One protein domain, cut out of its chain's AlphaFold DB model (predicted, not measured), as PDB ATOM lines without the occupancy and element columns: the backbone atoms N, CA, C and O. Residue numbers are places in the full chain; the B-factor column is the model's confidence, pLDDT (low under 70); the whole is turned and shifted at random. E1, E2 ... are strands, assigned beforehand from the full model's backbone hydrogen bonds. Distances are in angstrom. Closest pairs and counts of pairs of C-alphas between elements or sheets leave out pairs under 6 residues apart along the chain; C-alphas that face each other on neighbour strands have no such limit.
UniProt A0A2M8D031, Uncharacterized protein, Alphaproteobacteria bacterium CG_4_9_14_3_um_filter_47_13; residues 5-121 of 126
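What this domain is: This is residues 5 to 121 of the 126 residues of an uncharacterized protein of Alphaproteobacteria bacterium CG_4_9_14_3_um_filter_47_13 (UniProt A0A2M8D031). With little regular structure in named elements, this is a chain wound in stacked turns, residues 49 to 121, tied by short parallel pairings, with a strongly twisted antiparallel sheet, E1 E2 E3 E4 E5, at one end. The 117 printed residues have five named strands, in that order along the chain, holding 28 residues: all strand. The whole is compact, radius of gyration of the C-alphas 14.0 A, yet elongated, 46 by 24 by 22 A.

How they stand to each other: E1, residues 5 to 10, and E2, residues 13 to 19, form a hairpin, N 8 and O 15 2.8 A apart. E2 and E3, residues 25 to 30, form another, N 16 and O 28 2.8 A apart. E4, residues 37 to 42, is staggered: 37 to 39 pair with E3, N 29 and O 38 at 2.8 A, and 40 to 42 with E5, residues 49 to 51, N 41 and O 50 at 2.9 A. The five make a meander, each the antiparallel neighbour of the one before. Residues 49 to 50 of E5 pair parallel with 67 to 68.

Where its parts are: E1 begins at C-alpha 5, (20.767, -37.438, 71.676); E2 spans 19.4 A; E5 ends at C-alpha 51, (18.965, -32.343, 53.161).

The domain as a whole: The C-alphas farthest apart, Lys 21 and Lys 113, are 46.4 A apart. The printed part has no cut. Residues 10 to 13, 19 to 21, 23 to 25 and 120 to 121 have pLDDT under 70.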
ATOM      1  N   ILE A   5      19.820 -37.793  72.734       70.25
ATOM      2  CA  ILE A   5      20.767 -37.438  71.676       70.25
ATOM      3  C   ILE A   5      21.632 -38.662  71.397       70.25
ATOM      4  O   ILE A   5      22.355 -39.125  72.280       70.25
ATOM      5  N   LEU A   6      21.594 -39.160  70.164       72.06
ATOM      6  CA  LEU A   6      22.510 -40.190  69.689       72.06
ATOM      7  C   LEU A   6      23.449 -39.570  68.656       72.06
ATOM      8  O   LEU A   6      23.017 -39.124  67.594       72.06
ATOM      9  N   LYS A   7      24.744 -39.533  68.976       75.75
ATOM     10  CA  LYS A   7      25.782 -38.988  68.097       75.75
ATOM     11  C   LYS A   7      26.572 -40.129  67.469       75.75
ATOM     12  O   LYS A   7      27.214 -40.898  68.177       75.75
ATOM     13  N   LEU A   8      26.557 -40.206  66.143       74.38
ATOM     14  CA  LEU A   8      27.331 -41.164  65.361       74.38
ATOM     15  C   LEU A   8      28.317 -40.401  64.479       74.38
ATOM     16  O   LEU A   8      27.933 -39.586  63.643       74.38
ATOM     17  N   LYS A   9      29.610 -40.658  64.671       72.56
ATOM     18  CA  LYS A   9      30.664 -40.092  63.829       72.56
ATOM     19  C   LYS A   9      30.910 -41.035  62.656       72.56
ATOM     20  O   LYS A   9      31.279 -42.185  62.867       72.56
ATOM     21  N   MET A  10      30.703 -40.553  61.436       68.06
ATOM     22  CA  MET A  10      31.041 -41.269  60.207       68.06
ATOM     23  C   MET A  10      32.313 -40.687  59.582       68.06
ATOM     24  O   MET A  10      32.747 -39.587  59.920       68.06
ATOM     25  N   ASN A  11      32.905 -41.408  58.626       65.88
ATOM     26  CA  ASN A  11      34.120 -40.968  57.929       65.88
ATOM     27  C   ASN A  11      33.942 -39.658  57.129       65.88
ATOM     28  O   ASN A  11      34.938 -39.020  56.802       65.88
ATOM     29  N   ARG A  12      32.702 -39.261  56.784       68.00
ATOM     30  CA  ARG A  12      32.398 -38.072  55.954       68.00
ATOM     31  C   ARG A  12      31.262 -37.192  56.498       68.00
ATOM     32  O   ARG A  12      30.589 -36.522  55.722       68.00
ATOM     33  N   GLY A  13      31.031 -37.229  57.808       65.19
ATOM     34  CA  GLY A  13      30.001 -36.423  58.462       65.19
ATOM     35  C   GLY A  13      29.717 -36.886  59.885       65.19
ATOM     36  O   GLY A  13      30.151 -37.957  60.318       65.19
ATOM     37  N   ILE A  14      28.977 -36.074  60.622       76.44
ATOM     38  CA  ILE A  14      28.442 -36.426  61.934       76.44
ATOM     39  C   ILE A  14      26.933 -36.537  61.778       76.44
ATOM     40  O   ILE A  14      26.284 -35.593  61.339       76.44
ATOM     41  N   ILE A  15      26.384 -37.686  62.157       75.62
ATOM     42  CA  ILE A  15      24.942 -37.868  62.269       75.62
ATOM     43  C   ILE A  15      24.568 -37.639  63.723       75.62
ATOM     44  O   ILE A  15      25.101 -38.294  64.623       75.62
ATOM     45  N   ILE A  16      23.644 -36.716  63.953       77.44
ATOM     46  CA  ILE A  16      23.029 -36.512  65.257       77.44
ATOM     47  C   ILE A  16      21.549 -36.827  65.126       77.44
ATOM     48  O   ILE A  16      20.789 -36.083  64.517       77.44
ATOM     49  N   MET A  17      21.133 -37.941  65.714       73.19
ATOM     50  CA  MET A  17      19.719 -38.265  65.834       73.19
ATOM     51  C   MET A  17      19.195 -37.691  67.143       73.19
ATOM     52  O   MET A  17      19.747 -37.958  68.214       73.19
ATOM     53  N   THR A  18      18.132 -36.899  67.041       71.88
ATOM     54  CA  THR A  18      17.459 -36.289  68.186       71.88
ATOM     55  C   THR A  18      15.981 -36.643  68.151       71.88
ATOM     56  O   THR A  18      15.297 -36.379  67.158       71.88
ATOM     57  N   ILE A  19      15.475 -37.204  69.250       65.50
ATOM     58  CA  ILE A  19      14.035 -37.391  69.461       65.50
ATOM     59  C   ILE A  19      13.549 -36.231  70.331       65.50
ATOM     60  O   ILE A  19      13.973 -36.085  71.482       65.50
ATOM     61  N   LYS A  20      12.702 -35.373  69.757       67.06
ATOM     62  CA  LYS A  20      12.070 -34.255  70.466       67.06
ATOM     63  C   LYS A  20      10.834 -34.739  71.249       67.06
ATOM     64  O   LYS A  20      10.358 -35.854  71.064       67.06
ATOM     65  N   LYS A  21      10.315 -33.899  72.156       68.00
ATOM     66  CA  LYS A  21       9.167 -34.206  73.046       68.00
ATOM     67  C   LYS A  21       7.870 -34.526  72.283       68.00
ATOM     68  O   LYS A  21       7.019 -35.240  72.798       68.00
ATOM     69  N   ASP A  22       7.726 -33.993  71.077       71.88
ATOM     70  CA  ASP A  22       6.648 -34.269  70.121       71.88
ATOM     71  C   ASP A  22       6.820 -35.615  69.390       71.88
ATOM     72  O   ASP A  22       6.048 -35.920  68.488       71.88
ATOM     73  N   ASN A  23       7.803 -36.437  69.785       65.06
ATOM     74  CA  ASN A  23       8.145 -37.728  69.178       65.06
ATOM     75  C   ASN A  23       8.462 -37.651  67.679       65.06
ATOM     76  O   ASN A  23       8.449 -38.676  66.999       65.06
ATOM     77  N   THR A  24       8.790 -36.466  67.156       68.00
ATOM     78  CA  THR A  24       9.264 -36.329  65.783       68.00
ATOM     79  C   THR A  24      10.746 -36.720  65.734       68.00
ATOM     80  O   THR A  24      11.582 -36.102  66.410       68.00
ATOM     81  N   PRO A  25      11.113 -37.790  65.001       69.00
ATOM     82  CA  PRO A  25      12.512 -38.133  64.818       69.00
ATOM     83  C   PRO A  25      13.138 -37.078  63.908       69.00
ATOM     84  O   PRO A  25      12.775 -36.949  62.744       69.00
ATOM     85  N   SER A  26      14.085 -36.319  64.448       79.38
ATOM     86  CA  SER A  26      14.893 -35.388  63.666       79.38
ATOM     87  C   SER A  26      16.281 -35.979  63.483       79.38
ATOM     88  O   SER A  26      16.986 -36.270  64.457       79.38
ATOM     89  N   VAL A  27      16.659 -36.193  62.227       85.38
ATOM     90  CA  VAL A  27      18.000 -36.633  61.865       85.38
ATOM     91  C   VAL A  27      18.749 -35.415  61.359       85.38
ATOM     92  O   VAL A  27      18.389 -34.825  60.347       85.38
ATOM     93  N   PHE A  28      19.778 -35.029  62.098       85.31
ATOM     94  CA  PHE A  28      20.694 -33.986  61.685       85.31
ATOM     95  C   PHE A  28      21.931 -34.620  61.064       85.31
ATOM     96  O   PHE A  28      22.519 -35.546  61.633       85.31
ATOM     97  N   PHE A  29      22.336 -34.106  59.912       85.06
ATOM     98  CA  PHE A  29      23.505 -34.551  59.178       85.06
ATOM     99  C   PHE A  29      24.440 -33.367  58.943       85.06
ATOM    100  O   PHE A  29      24.043 -32.327  58.425       85.06
ATOM    101  N   ASP A  30      25.699 -33.525  59.338       87.50
ATOM    102  CA  ASP A  30      26.761 -32.592  58.973       87.50
ATOM    103  C   ASP A  30      27.331 -33.000  57.612       87.50
ATOM    104  O   ASP A  30      28.047 -34.002  57.489       87.50
ATOM    105  N   PHE A  31      27.005 -32.217  56.584       84.81
ATOM    106  CA  PHE A  31      27.502 -32.422  55.226       84.81
ATOM    107  C   PHE A  31      28.989 -32.044  55.058       84.81
ATOM    108  O   PHE A  31      29.604 -32.405  54.048       84.81
ATOM    109  N   GLY A  32      29.605 -31.401  56.055       81.38
ATOM    110  CA  GLY A  32      31.033 -31.085  56.080       81.38
ATOM    111  C   GLY A  32      31.420 -29.849  55.268       81.38
ATOM    112  O   GLY A  32      32.562 -29.761  54.818       81.38
ATOM    113  N   TYR A  33      30.488 -28.911  55.059       76.12
ATOM    114  CA  TYR A  33      30.712 -27.682  54.281       76.12
ATOM    115  C   TYR A  33      30.829 -26.403  55.125       76.12
ATOM    116  O   TYR A  33      30.932 -25.322  54.561       76.12
ATOM    117  N   GLY A  34      30.852 -26.507  56.458       73.19
ATOM    118  CA  GLY A  34      30.998 -25.350  57.357       73.19
ATOM    119  C   GLY A  34      29.686 -24.665  57.758       73.19
ATOM    120  O   GLY A  34      29.700 -23.877  58.695       73.19
ATOM    121  N   GLU A  35      28.564 -25.027  57.131       70.12
ATOM    122  CA  GLU A  35      27.205 -24.546  57.459       70.12
ATOM    123  C   GLU A  35      26.633 -25.175  58.751       70.12
ATOM    124  O   GLU A  35      25.671 -24.683  59.335       70.12
ATOM    125  N   GLY A  36      27.257 -26.250  59.249       78.44
ATOM    126  CA  GLY A  36      26.844 -26.948  60.465       78.44
ATOM    127  C   GLY A  36      25.914 -28.138  60.208       78.44
ATOM    128  O   GLY A  36      26.003 -28.816  59.188       78.44
ATOM    129  N   LEU A  37      25.081 -28.445  61.205       82.06
ATOM    130  CA  LEU A  37      24.150 -29.574  61.186       82.06
ATOM    131  C   LEU A  37      22.836 -29.166  60.518       82.06
ATOM    132  O   LEU A  37      22.135 -28.297  61.032       82.06
ATOM    133  N   GLU A  38      22.466 -29.855  59.444       87.56
ATOM    134  CA  GLU A  38      21.197 -29.647  58.744       87.56
ATOM    135  C   GLU A  38      20.254 -30.832  58.956       87.56
ATOM    136  O   GLU A  38      20.707 -31.954  59.186       87.56
ATOM    137  N   LEU A  39      18.941 -30.595  58.886       89.44
ATOM    138  CA  LEU A  39      17.976 -31.693  58.823       89.44
ATOM    139  C   LEU A  39      18.152 -32.442  57.505       89.44
ATOM    140  O   LEU A  39      18.268 -31.825  56.445       89.44
ATOM    141  N   ALA A  40      18.189 -33.765  57.583       91.31
ATOM    142  CA  ALA A  40      18.378 -34.605  56.421       91.31
ATOM    143  C   ALA A  40      17.725 -35.967  56.614       91.31
ATOM    144  O   ALA A  40      17.608 -36.486  57.724       91.31
ATOM    145  N   HIS A  41      17.398 -36.602  55.504       91.94
ATOM    146  CA  HIS A  41      16.831 -37.935  55.467       91.94
ATOM    147  C   HIS A  41      17.535 -38.787  54.409       91.94
ATOM    148  O   HIS A  41      18.395 -38.332  53.649       91.94
ATOM    149  N   ARG A  42      17.204 -40.079  54.401       92.81
ATOM    150  CA  ARG A  42      17.687 -41.012  53.385       92.81
ATOM    151  C   ARG A  42      16.713 -41.010  52.219       92.81
ATOM    152  O   ARG A  42      15.518 -41.175  52.443       92.81
ATOM    153  N   HIS A  43      17.226 -40.875  51.002       95.56
ATOM    154  CA  HIS A  43      16.389 -40.954  49.810       95.56
ATOM    155  C   HIS A  43      15.758 -42.348  49.681       95.56
ATOM    156  O   HIS A  43      16.431 -43.356  49.925       95.56
ATOM    157  N   CYS A  44      14.487 -42.419  49.283       95.06
ATOM    158  CA  CYS A  44      13.748 -43.681  49.156       95.06
ATOM    159  C   CYS A  44      14.372 -44.617  48.104       95.06
ATOM    160  O   CYS A  44      14.350 -45.838  48.258       95.06
ATOM    161  N   ASN A  45      14.999 -44.037  47.079       95.31
ATOM    162  CA  ASN A  45      15.658 -44.750  45.998       95.31
ATOM    163  C   ASN A  45      17.190 -44.602  46.089       95.31
ATOM    164  O   ASN A  45      17.738 -43.514  45.893       95.31
ATOM    165  N   GLY A  46      17.873 -45.701  46.431       93.56
ATOM    166  CA  GLY A  46      19.336 -45.809  46.565       93.56
ATOM    167  C   GLY A  46      19.903 -45.469  47.953       93.56
ATOM    168  O   GLY A  46      21.014 -45.894  48.294       93.56
ATOM    169  N   GLY A  47      19.135 -44.763  48.788       92.31
ATOM    170  CA  GLY A  47      19.503 -44.489  50.169       92.31
ATOM    171  C   GLY A  47      20.675 -43.526  50.336       92.31
ATOM    172  O   GLY A  47      21.436 -43.705  51.273       92.31
ATOM    173  N   GLY A  48      20.896 -42.531  49.492       93.50
ATOM    174  CA  GLY A  48      21.836 -41.448  49.811       93.50
ATOM    175  C   GLY A  48      21.272 -40.446  50.812       93.50
ATOM    176  O   GLY A  48      20.113 -40.556  51.215       93.50
ATOM    177  N   TRP A  49      22.091 -39.483  51.228       93.25
ATOM    178  CA  TRP A  49      21.664 -38.420  52.145       93.25
ATOM    179  C   TRP A  49      21.146 -37.210  51.380       93.25
ATOM    180  O   TRP A  49      21.843 -36.689  50.509       93.25
ATOM    181  N   VAL A  50      19.953 -36.750  51.745       94.94
ATOM    182  CA  VAL A  50      19.300 -35.574  51.170       94.94
ATOM    183  C   VAL A  50      18.939 -34.629  52.306       94.94
ATOM    184  O   VAL A  50      18.307 -35.049  53.274       94.94
ATOM    185  N   ALA A  51      19.385 -33.378  52.226       93.69
ATOM    186  CA  ALA A  51      18.965 -32.343  53.161       93.69
ATOM    187  C   ALA A  51      17.492 -31.996  52.925       93.69
ATOM    188  O   ALA A  51      17.051 -31.940  51.781       93.69
ATOM    189  N   ASP A  52      16.754 -31.675  53.982       93.06
ATOM    190  CA  ASP A  52      15.346 -31.263  53.873       93.06
ATOM    191  C   ASP A  52      15.182 -29.923  53.122       93.06
ATOM    192  O   ASP A  52      14.087 -29.577  52.687       93.06
ATOM    193  N   SER A  53      16.272 -29.163  52.973       92.56
ATOM    194  CA  SER A  53      16.351 -27.945  52.158       92.56
ATOM    195  C   SER A  53      16.419 -28.218  50.651       92.56
ATOM    196  O   SER A  53      16.092 -27.326  49.863       92.56
ATOM    197  N   ALA A  54      16.819 -29.427  50.247       95.12
ATOM    198  CA  ALA A  54      16.927 -29.829  48.853       95.12
ATOM    199  C   ALA A  54      15.638 -30.503  48.375       95.12
ATOM    200  O   ALA A  54      14.949 -31.188  49.129       95.12
ATOM    201  N   HIS A  55      15.336 -30.354  47.087       96.56
ATOM    202  CA  HIS A  55      14.219 -31.034  46.445       96.56
ATOM    203  C   HIS A  55      14.739 -32.139  45.529       96.56
ATOM    204  O   HIS A  55      15.394 -31.865  44.523       96.56
ATOM    205  N   VAL A  56      14.445 -33.392  45.873       97.19
ATOM    206  CA  VAL A  56      14.817 -34.570  45.083       97.19
ATOM    207  C   VAL A  56      13.563 -35.405  44.857       97.19
ATOM    208  O   VAL A  56      12.857 -35.716  45.813       97.19
ATOM    209  N   GLU A  57      13.263 -35.727  43.601       97.06
ATOM    210  CA  GLU A  57      12.129 -36.593  43.266       97.06
ATOM    211  C   GLU A  57      12.408 -38.060  43.619       97.06
ATOM    212  O   GLU A  57      13.507 -38.561  43.389       97.06
ATOM    213  N   ASP A  58      11.375 -38.794  44.047       95.88
ATOM    214  CA  ASP A  58      11.460 -40.224  44.394       95.88
ATOM    215  C   ASP A  58      12.014 -41.111  43.257       95.88
ATOM    216  O   ASP A  58      12.587 -42.179  43.490       95.88
ATOM    217  N   THR A  59      11.852 -40.672  42.008       95.31
ATOM    218  CA  THR A  59      12.356 -41.334  40.795       95.31
ATOM    219  C   THR A  59      13.882 -41.313  40.695       95.31
ATOM    220  O   THR A  59      14.468 -42.207  40.080       95.31
ATOM    221  N   VAL A  60      14.538 -40.338  41.323       97.25
ATOM    222  CA  VAL A  60      15.986 -40.142  41.269       97.25
ATOM    223  C   VAL A  60      16.689 -41.211  42.095       97.25
ATOM    224  O   VAL A  60      16.354 -41.460  43.250       97.25
ATOM    225  N   TYR A  61      17.724 -41.832  41.539       97.38
ATOM    226  CA  TYR A  61      18.563 -42.747  42.306       97.38
ATOM    227  C   TYR A  61      19.683 -41.967  42.999       97.38
ATOM    228  O   TYR A  61      20.535 -41.391  42.320       97.38
ATOM    229  N   ILE A  62      19.737 -41.993  44.332       97.00
ATOM    230  CA  ILE A  62      20.858 -41.448  45.108       97.00
ATOM    231  C   ILE A  62      21.538 -42.598  45.847       97.00
ATOM    232  O   ILE A  62      20.962 -43.165  46.766       97.00
ATOM    233  N   GLY A  63      22.767 -42.945  45.475       95.75
ATOM    234  CA  GLY A  63      23.525 -44.019  46.110       95.75
ATOM    235  C   GLY A  63      23.880 -43.725  47.571       95.75
ATOM    236  O   GLY A  63      24.009 -42.575  47.976       95.75
ATOM    237  N   VAL A  64      24.115 -44.779  48.355       92.94
ATOM    238  CA  VAL A  64      24.361 -44.714  49.812       92.94
ATOM    239  C   VAL A  64      25.459 -43.743  50.270       92.94
ATOM    240  O   VAL A  64      25.414 -43.250  51.396       92.94
ATOM    241  N   TYR A  65      26.440 -43.461  49.412       90.56
ATOM    242  CA  TYR A  65      27.550 -42.551  49.703       90.56
ATOM    243  C   TYR A  65      27.405 -41.166  49.051       90.56
ATOM    244  O   TYR A  65      28.205 -40.273  49.345       90.56
ATOM    245  N   ALA A  66      26.385 -40.977  48.212       93.31
ATOM    246  CA  ALA A  66      26.087 -39.717  47.556       93.31
ATOM    247  C   ALA A  66      25.285 -38.784  48.471       93.31
ATOM    248  O   ALA A  66      24.586 -39.217  49.398       93.31
ATOM    249  N   ARG A  67      25.433 -37.479  48.226       93.25
ATOM    250  CA  ARG A  67      24.900 -36.424  49.095       93.25
ATOM    251  C   ARG A  67      24.283 -35.294  48.282       93.25
ATOM    252  O   ARG A  67      24.908 -34.807  47.341       93.25
ATOM    253  N   VAL A  68      23.099 -34.856  48.692       94.69
ATOM    254  CA  VAL A  68      22.401 -33.693  48.132       94.69
ATOM    255  C   VAL A  68      22.047 -32.740  49.269       94.69
ATOM    256  O   VAL A  68      21.450 -33.164  50.256       94.69
ATOM    257  N   CYS A  69      22.432 -31.474  49.164       93.44
ATOM    258  CA  CYS A  69      22.144 -30.460  50.182       93.44
ATOM    259  C   CYS A  69      21.924 -29.070  49.571       93.44
ATOM    260  O   CYS A  69      22.037 -28.895  48.358       93.44
ATOM    261  N   GLY A  70      21.624 -28.071  50.403       90.69
ATOM    262  CA  GLY A  70      21.290 -26.723  49.934       90.69
ATOM    263  C   GLY A  70      19.954 -26.671  49.183       90.69
ATOM    264  O   GLY A  70      19.152 -27.591  49.261       90.69
ATOM    265  N   ALA A  71      19.727 -25.605  48.418       92.81
ATOM    266  CA  ALA A  71      18.534 -25.411  47.588       92.81
ATOM    267  C   ALA A  71      18.607 -26.155  46.232       92.81
ATOM    268  O   ALA A  71      18.134 -25.647  45.211       92.81
ATOM    269  N   ALA A  72      19.251 -27.323  46.200       94.50
ATOM    270  CA  ALA A  72      19.418 -28.105  44.983       94.50
ATOM    271  C   ALA A  72      18.084 -28.728  44.546       94.50
ATOM    272  O   ALA A  72      17.284 -29.151  45.382       94.50
ATOM    273  N   ILE A  73      17.867 -28.812  43.234       95.69
ATOM    274  CA  ILE A  73      16.674 -29.407  42.627       95.69
ATOM    275  C   ILE A  73      17.117 -30.535  41.699       95.69
ATOM    276  O   ILE A  73      17.844 -30.296  40.733       95.69
ATOM    277  N   VAL A  74      16.676 -31.759  41.985       96.25
ATOM    278  CA  VAL A  74      17.020 -32.952  41.207       96.25
ATOM    279  C   VAL A  74      15.750 -33.706  40.819       96.25
ATOM    280  O   VAL A  74      15.005 -34.153  41.690       96.25
ATOM    281  N   SER A  75      15.505 -33.856  39.519       96.06
ATOM    282  CA  SER A  75      14.273 -34.456  38.986       96.06
ATOM    283  C   SER A  75      14.502 -35.320  37.743       96.06
ATOM    284  O   SER A  75      15.544 -35.245  37.096       96.06
ATOM    285  N   GLY A  76      13.529 -36.156  37.382       93.62
ATOM    286  CA  GLY A  76      13.611 -37.043  36.219       93.62
ATOM    287  C   GLY A  76      14.412 -38.329  36.470       93.62
ATOM    288  O   GLY A  76      14.389 -38.906  37.550       93.62
ATOM    289  N   ASN A  77      15.111 -38.821  35.448       93.94
ATOM    290  CA  ASN A  77      15.872 -40.073  35.461       93.94
ATOM    291  C   ASN A  77      17.355 -39.845  35.811       93.94
ATOM    292  O   ASN A  77      18.274 -40.247  35.082       93.94
ATOM    293  N   VAL A  78      17.597 -39.168  36.932       95.75
ATOM    294  CA  VAL A  78      18.947 -38.837  37.398       95.75
ATOM    295  C   VAL A  78      19.497 -39.959  38.277       95.75
ATOM    296  O   VAL A  78      18.804 -40.499  39.135       95.75
ATOM    297  N   HIS A  79      20.761 -40.318  38.064       95.94
ATOM    298  CA  HIS A  79      21.477 -41.295  38.882       95.94
ATOM    299  C   HIS A  79      22.712 -40.654  39.497       95.94
ATOM    300  O   HIS A  79      23.677 -40.357  38.792       95.94
ATOM    301  N   VAL A  80      22.694 -40.479  40.813       95.69
ATOM    302  CA  VAL A  80      23.807 -39.970  41.610       95.69
ATOM    303  C   VAL A  80      24.421 -41.146  42.358       95.69
ATOM    304  O   VAL A  80      23.761 -41.808  43.152       95.69
ATOM    305  N   THR A  81      25.677 -41.455  42.076       93.94
ATOM    306  CA  THR A  81      26.349 -42.671  42.555       93.94
ATOM    307  C   THR A  81      27.713 -42.351  43.150       93.94
ATOM    308  O   THR A  81      28.191 -41.219  43.067       93.94
ATOM    309  N   ASP A  82      28.326 -43.356  43.776       91.50
ATOM    310  CA  ASP A  82      29.625 -43.243  44.436       91.50
ATOM    311  C   ASP A  82      29.643 -42.108  45.473       91.50
ATOM    312  O   ASP A  82      28.768 -42.041  46.331       91.50
ATOM    313  N   TRP A  83      30.630 -41.219  45.404       90.06
ATOM    314  CA  TRP A  83      30.865 -40.120  46.339       90.06
ATOM    315  C   TRP A  83      30.445 -38.768  45.755       90.06
ATOM    316  O   TRP A  83      31.030 -37.740  46.107       90.06
ATOM    317  N   ALA A  84      29.489 -38.769  44.828       92.50
ATOM    318  CA  ALA A  84      29.012 -37.558  44.186       92.50
ATOM    319  C   ALA A  84      28.257 -36.633  45.156       92.50
ATOM    320  O   ALA A  84      27.545 -37.075  46.065       92.50
ATOM    321  N   GLU A  85      28.418 -35.330  44.940       92.62
ATOM    322  CA  GLU A  85      27.869 -34.264  45.778       92.62
ATOM    323  C   GLU A  85      27.118 -33.248  44.907       92.62
ATOM    324  O   GLU A  85      27.682 -32.724  43.945       92.62
ATOM    325  N   ILE A  86      25.868 -32.944  45.261       93.19
ATOM    326  CA  ILE A  86      25.072 -31.865  44.658       93.19
ATOM    327  C   ILE A  86      24.715 -30.874  45.763       93.19
ATOM    328  O   ILE A  86      24.240 -31.278  46.824       93.19
ATOM    329  N   LYS A  87      24.971 -29.585  45.545       91.31
ATOM    330  CA  LYS A  87      24.775 -28.551  46.565       91.31
ATOM    331  C   LYS A  87      24.388 -27.192  45.985       91.31
ATOM    332  O   LYS A  87      24.347 -27.007  44.768       91.31
ATOM    333  N   ASP A  88      24.185 -26.232  46.883       90.50
ATOM    334  CA  ASP A  88      23.840 -24.838  46.597       90.50
ATOM    335  C   ASP A  88      22.516 -24.739  45.825       90.50
ATOM    336  O   ASP A  88      21.518 -25.270  46.290       90.50
ATOM    337  N   SER A  89      22.473 -24.068  44.673       91.19
ATOM    338  CA  SER A  89      21.272 -23.901  43.840       91.19
ATOM    339  C   SER A  89      21.382 -24.672  42.522       91.19
ATOM    340  O   SER A  89      20.934 -24.203  41.474       91.19
ATOM    341  N   ALA A  90      22.032 -25.836  42.559       91.56
ATOM    342  CA  ALA A  90      22.199 -26.692  41.396       91.56
ATOM    343  C   ALA A  90      20.863 -27.300  40.947       91.56
ATOM    344  O   ALA A  90      20.100 -27.815  41.761       91.56
ATOM    345  N   ILE A  91      20.618 -27.286  39.639       93.50
ATOM    346  CA  ILE A  91      19.450 -27.894  39.002       93.50
ATOM    347  C   ILE A  91      19.937 -29.019  38.092       93.50
ATOM    348  O   ILE A  91      20.706 -28.778  37.159       93.50
ATOM    349  N   VAL A  92      19.482 -30.242  38.356       92.81
ATOM    350  CA  VAL A  92      19.823 -31.434  37.573       92.81
ATOM    351  C   VAL A  92      18.540 -32.145  37.166       92.81
ATOM    352  O   VAL A  92      17.749 -32.527  38.023       92.81
ATOM    353  N   ARG A  93      18.327 -32.336  35.866       92.50
ATOM    354  CA  ARG A  93      17.098 -32.948  35.347       92.50
ATOM    355  C   ARG A  93      17.331 -33.841  34.133       92.50
ATOM    356  O   ARG A  93      18.437 -33.902  33.610       92.50
ATOM    357  N   ASP A  94      16.276 -34.510  33.678       91.75
ATOM    358  CA  ASP A  94      16.238 -35.404  32.511       91.75
ATOM    359  C   ASP A  94      16.979 -36.737  32.708       91.75
ATOM    360  O   ASP A  94      16.554 -37.539  33.530       91.75
ATOM    361  N   ASN A  95      18.028 -37.047  31.935       92.31
ATOM    362  CA  ASN A  95      18.705 -38.352  31.926       92.31
ATOM    363  C   ASN A  95      20.196 -38.207  32.259       92.31
ATOM    364  O   ASN A  95      21.066 -38.516  31.439       92.31
ATOM    365  N   VAL A  96      20.499 -37.738  33.469       92.62
ATOM    366  CA  VAL A  96      21.869 -37.406  33.891       92.62
ATOM    367  C   VAL A  96      22.450 -38.482  34.806       92.62
ATOM    368  O   VAL A  96      21.779 -39.007  35.692       92.62
ATOM    369  N   ARG A  97      23.737 -38.797  34.631       93.12
ATOM    370  CA  ARG A  97      24.495 -39.671  35.537       93.12
ATOM    371  C   ARG A  97      25.638 -38.901  36.181       93.12
ATOM    372  O   ARG A  97      26.546 -38.460  35.486       93.12
ATOM    373  N   ILE A  98      25.619 -38.788  37.501       92.19
ATOM    374  CA  ILE A  98      26.665 -38.153  38.304       92.19
ATOM    375  C   ILE A  98      27.328 -39.253  39.133       92.19
ATOM    376  O   ILE A  98      26.650 -39.998  39.843       92.19
ATOM    377  N   LYS A  99      28.644 -39.401  39.021       91.69
ATOM    378  CA  LYS A  99      29.366 -40.510  39.660       91.69
ATOM    379  C   LYS A  99      30.761 -40.109  40.134       91.69
ATOM    380  O   LYS A  99      31.136 -38.937  40.069       91.69
ATOM    381  N   ASP A 100      31.518 -41.078  40.638       89.75
ATOM    382  CA  ASP A 100      32.857 -40.899  41.195       89.75
ATOM    383  C   ASP A 100      32.896 -39.887  42.357       89.75
ATOM    384  O   ASP A 100      32.303 -40.115  43.408       89.75
ATOM    385  N   LYS A 101      33.636 -38.782  42.208       88.31
ATOM    386  CA  LYS A 101      33.755 -37.686  43.190       88.31
ATOM    387  C   LYS A 101      33.263 -36.362  42.601       88.31
ATOM    388  O   LYS A 101      33.767 -35.296  42.968       88.31
ATOM    389  N   ALA A 102      32.349 -36.429  41.633       89.75
ATOM    390  CA  ALA A 102      31.800 -35.251  40.984       89.75
ATOM    391  C   ALA A 102      31.125 -34.328  42.006       89.75
ATOM    392  O   ALA A 102      30.442 -34.784  42.925       89.75
ATOM    393  N   LYS A 103      31.324 -33.021  41.830       90.06
ATOM    394  CA  LYS A 103      30.702 -31.984  42.653       90.06
ATOM    395  C   LYS A 103      29.933 -31.045  41.747       90.06
ATOM    396  O   LYS A 103      30.551 -30.389  40.911       90.06
ATOM    397  N   VAL A 104      28.620 -30.981  41.917       89.56
ATOM    398  CA  VAL A 104      27.752 -30.019  41.240       89.56
ATOM    399  C   VAL A 104      27.358 -28.968  42.265       89.56
ATOM    400  O   VAL A 104      26.730 -29.281  43.272       89.56
ATOM    401  N   GLN A 105      27.787 -27.732  42.043       87.88
ATOM    402  CA  GLN A 105      27.638 -26.656  43.021       87.88
ATOM    403  C   GLN A 105      27.401 -25.298  42.349       87.88
ATOM    404  O   GLN A 105      27.522 -25.166  41.125       87.88
ATOM    405  N   GLY A 106      27.073 -24.283  43.144       84.44
ATOM    406  CA  GLY A 106      26.664 -22.958  42.685       84.44
ATOM    407  C   GLY A 106      25.340 -22.966  41.916       84.44
ATOM    408  O   GLY A 106      24.458 -23.784  42.163       84.44
ATOM    409  N   TYR A 107      25.216 -22.054  40.954       84.31
ATOM    410  CA  TYR A 107      24.076 -21.957  40.036       84.31
ATOM    411  C   TYR A 107      24.313 -22.812  38.787       84.31
ATOM    412  O   TYR A 107      24.407 -22.284  37.683       84.31
ATOM    413  N   SER A 108      24.513 -24.118  38.959       84.12
ATOM    414  CA  SER A 108      24.754 -25.027  37.830       84.12
ATOM    415  C   SER A 108      23.437 -25.587  37.294       84.12
ATOM    416  O   SER A 108      22.598 -26.019  38.078       84.12
ATOM    417  N   LEU A 109      23.274 -25.617  35.970       87.75
ATOM    418  CA  LEU A 109      22.149 -26.269  35.289       87.75
ATOM    419  C   LEU A 109      22.681 -27.417  34.430       87.75
ATOM    420  O   LEU A 109      23.505 -27.181  33.546       87.75
ATOM    421  N   ILE A 110      22.203 -28.634  34.692       86.75
ATOM    422  CA  ILE A 110      22.531 -29.843  33.931       86.75
ATOM    423  C   ILE A 110      21.218 -30.481  33.470       86.75
ATOM    424  O   ILE A 110      20.395 -30.901  34.282       86.75
ATOM    425  N   GLU A 111      21.028 -30.540  32.159       85.62
ATOM    426  CA  GLU A 111      19.835 -31.070  31.498       85.62
ATOM    427  C   GLU A 111      20.240 -31.932  30.292       85.62
ATOM    428  O   GLU A 111      21.393 -31.895  29.860       85.62
ATOM    429  N   GLY A 112      19.319 -32.744  29.769       82.56
ATOM    430  CA  GLY A 112      19.591 -33.660  28.658       82.56
ATOM    431  C   GLY A 112      20.177 -35.017  29.074       82.56
ATOM    432  O   GLY A 112      19.726 -35.646  30.033       82.56
ATOM    433  N   LYS A 113      21.136 -35.533  28.292       83.50
ATOM    434  CA  LYS A 113      21.730 -36.871  28.474       83.50
ATOM    435  C   LYS A 113      23.225 -36.765  28.766       83.50
ATOM    436  O   LYS A 113      24.053 -37.018  27.896       83.50
ATOM    437  N   GLU A 114      23.550 -36.433  30.008       81.00
ATOM    438  CA  GLU A 114      24.916 -36.097  30.423       81.00
ATOM    439  C   GLU A 114      25.526 -37.115  31.394       81.00
ATOM    440  O   GLU A 114      24.833 -37.751  32.194       81.00
ATOM    441  N   VAL A 115      26.856 -37.249  31.348       82.06
ATOM    442  CA  VAL A 115      27.637 -38.011  32.335       82.06
ATOM    443  C   VAL A 115      28.661 -37.088  32.985       82.06
ATOM    444  O   VAL A 115      29.602 -36.631  32.339       82.06
ATOM    445  N   VAL A 116      28.509 -36.851  34.286       81.19
ATOM    446  CA  VAL A 116      29.364 -35.954  35.068       81.19
ATOM    447  C   VAL A 116      30.309 -36.770  35.945       81.19
ATOM    448  O   VAL A 116      29.874 -37.543  36.800       81.19
ATOM    449  N   LEU A 117      31.613 -36.581  35.723       75.50
ATOM    450  CA  LEU A 117      32.700 -37.309  36.401       75.50
ATOM    451  C   LEU A 117      33.584 -36.412  37.282       75.50
ATOM    452  O   LEU A 117      34.376 -36.903  38.082       75.50
ATOM    453  N   LEU A 118      33.497 -35.091  37.107       75.25
ATOM    454  CA  LEU A 118      34.398 -34.110  37.713       75.25
ATOM    455  C   LEU A 118      33.612 -32.947  38.326       75.25
ATOM    456  O   LEU A 118      32.393 -32.860  38.188       75.25
ATOM    457  N   CYS A 119      34.322 -32.066  39.033       71.94
ATOM    458  CA  CYS A 119      33.760 -30.825  39.562       71.94
ATOM    459  C   CYS A 119      33.171 -29.992  38.417       71.94
ATOM    460  O   CYS A 119      33.859 -29.728  37.429       71.94
ATOM    461  N   TRP A 120      31.911 -29.590  38.558       62.25
ATOM    462  CA  TRP A 120      31.187 -28.831  37.553       62.25
ATOM    463  C   TRP A 120      30.648 -27.540  38.167       62.25
ATOM    464  O   TRP A 120      29.938 -27.553  39.174       62.25
ATOM    465  N   THR A 121      31.027 -26.419  37.558       56.88
ATOM    466  CA  THR A 121      30.608 -25.068  37.941       56.88
ATOM    467  C   THR A 121      30.355 -24.277  36.657       56.88
ATOM    468  O   THR A 121      31.301 -23.770  36.051       56.88
TER     469      THR A 121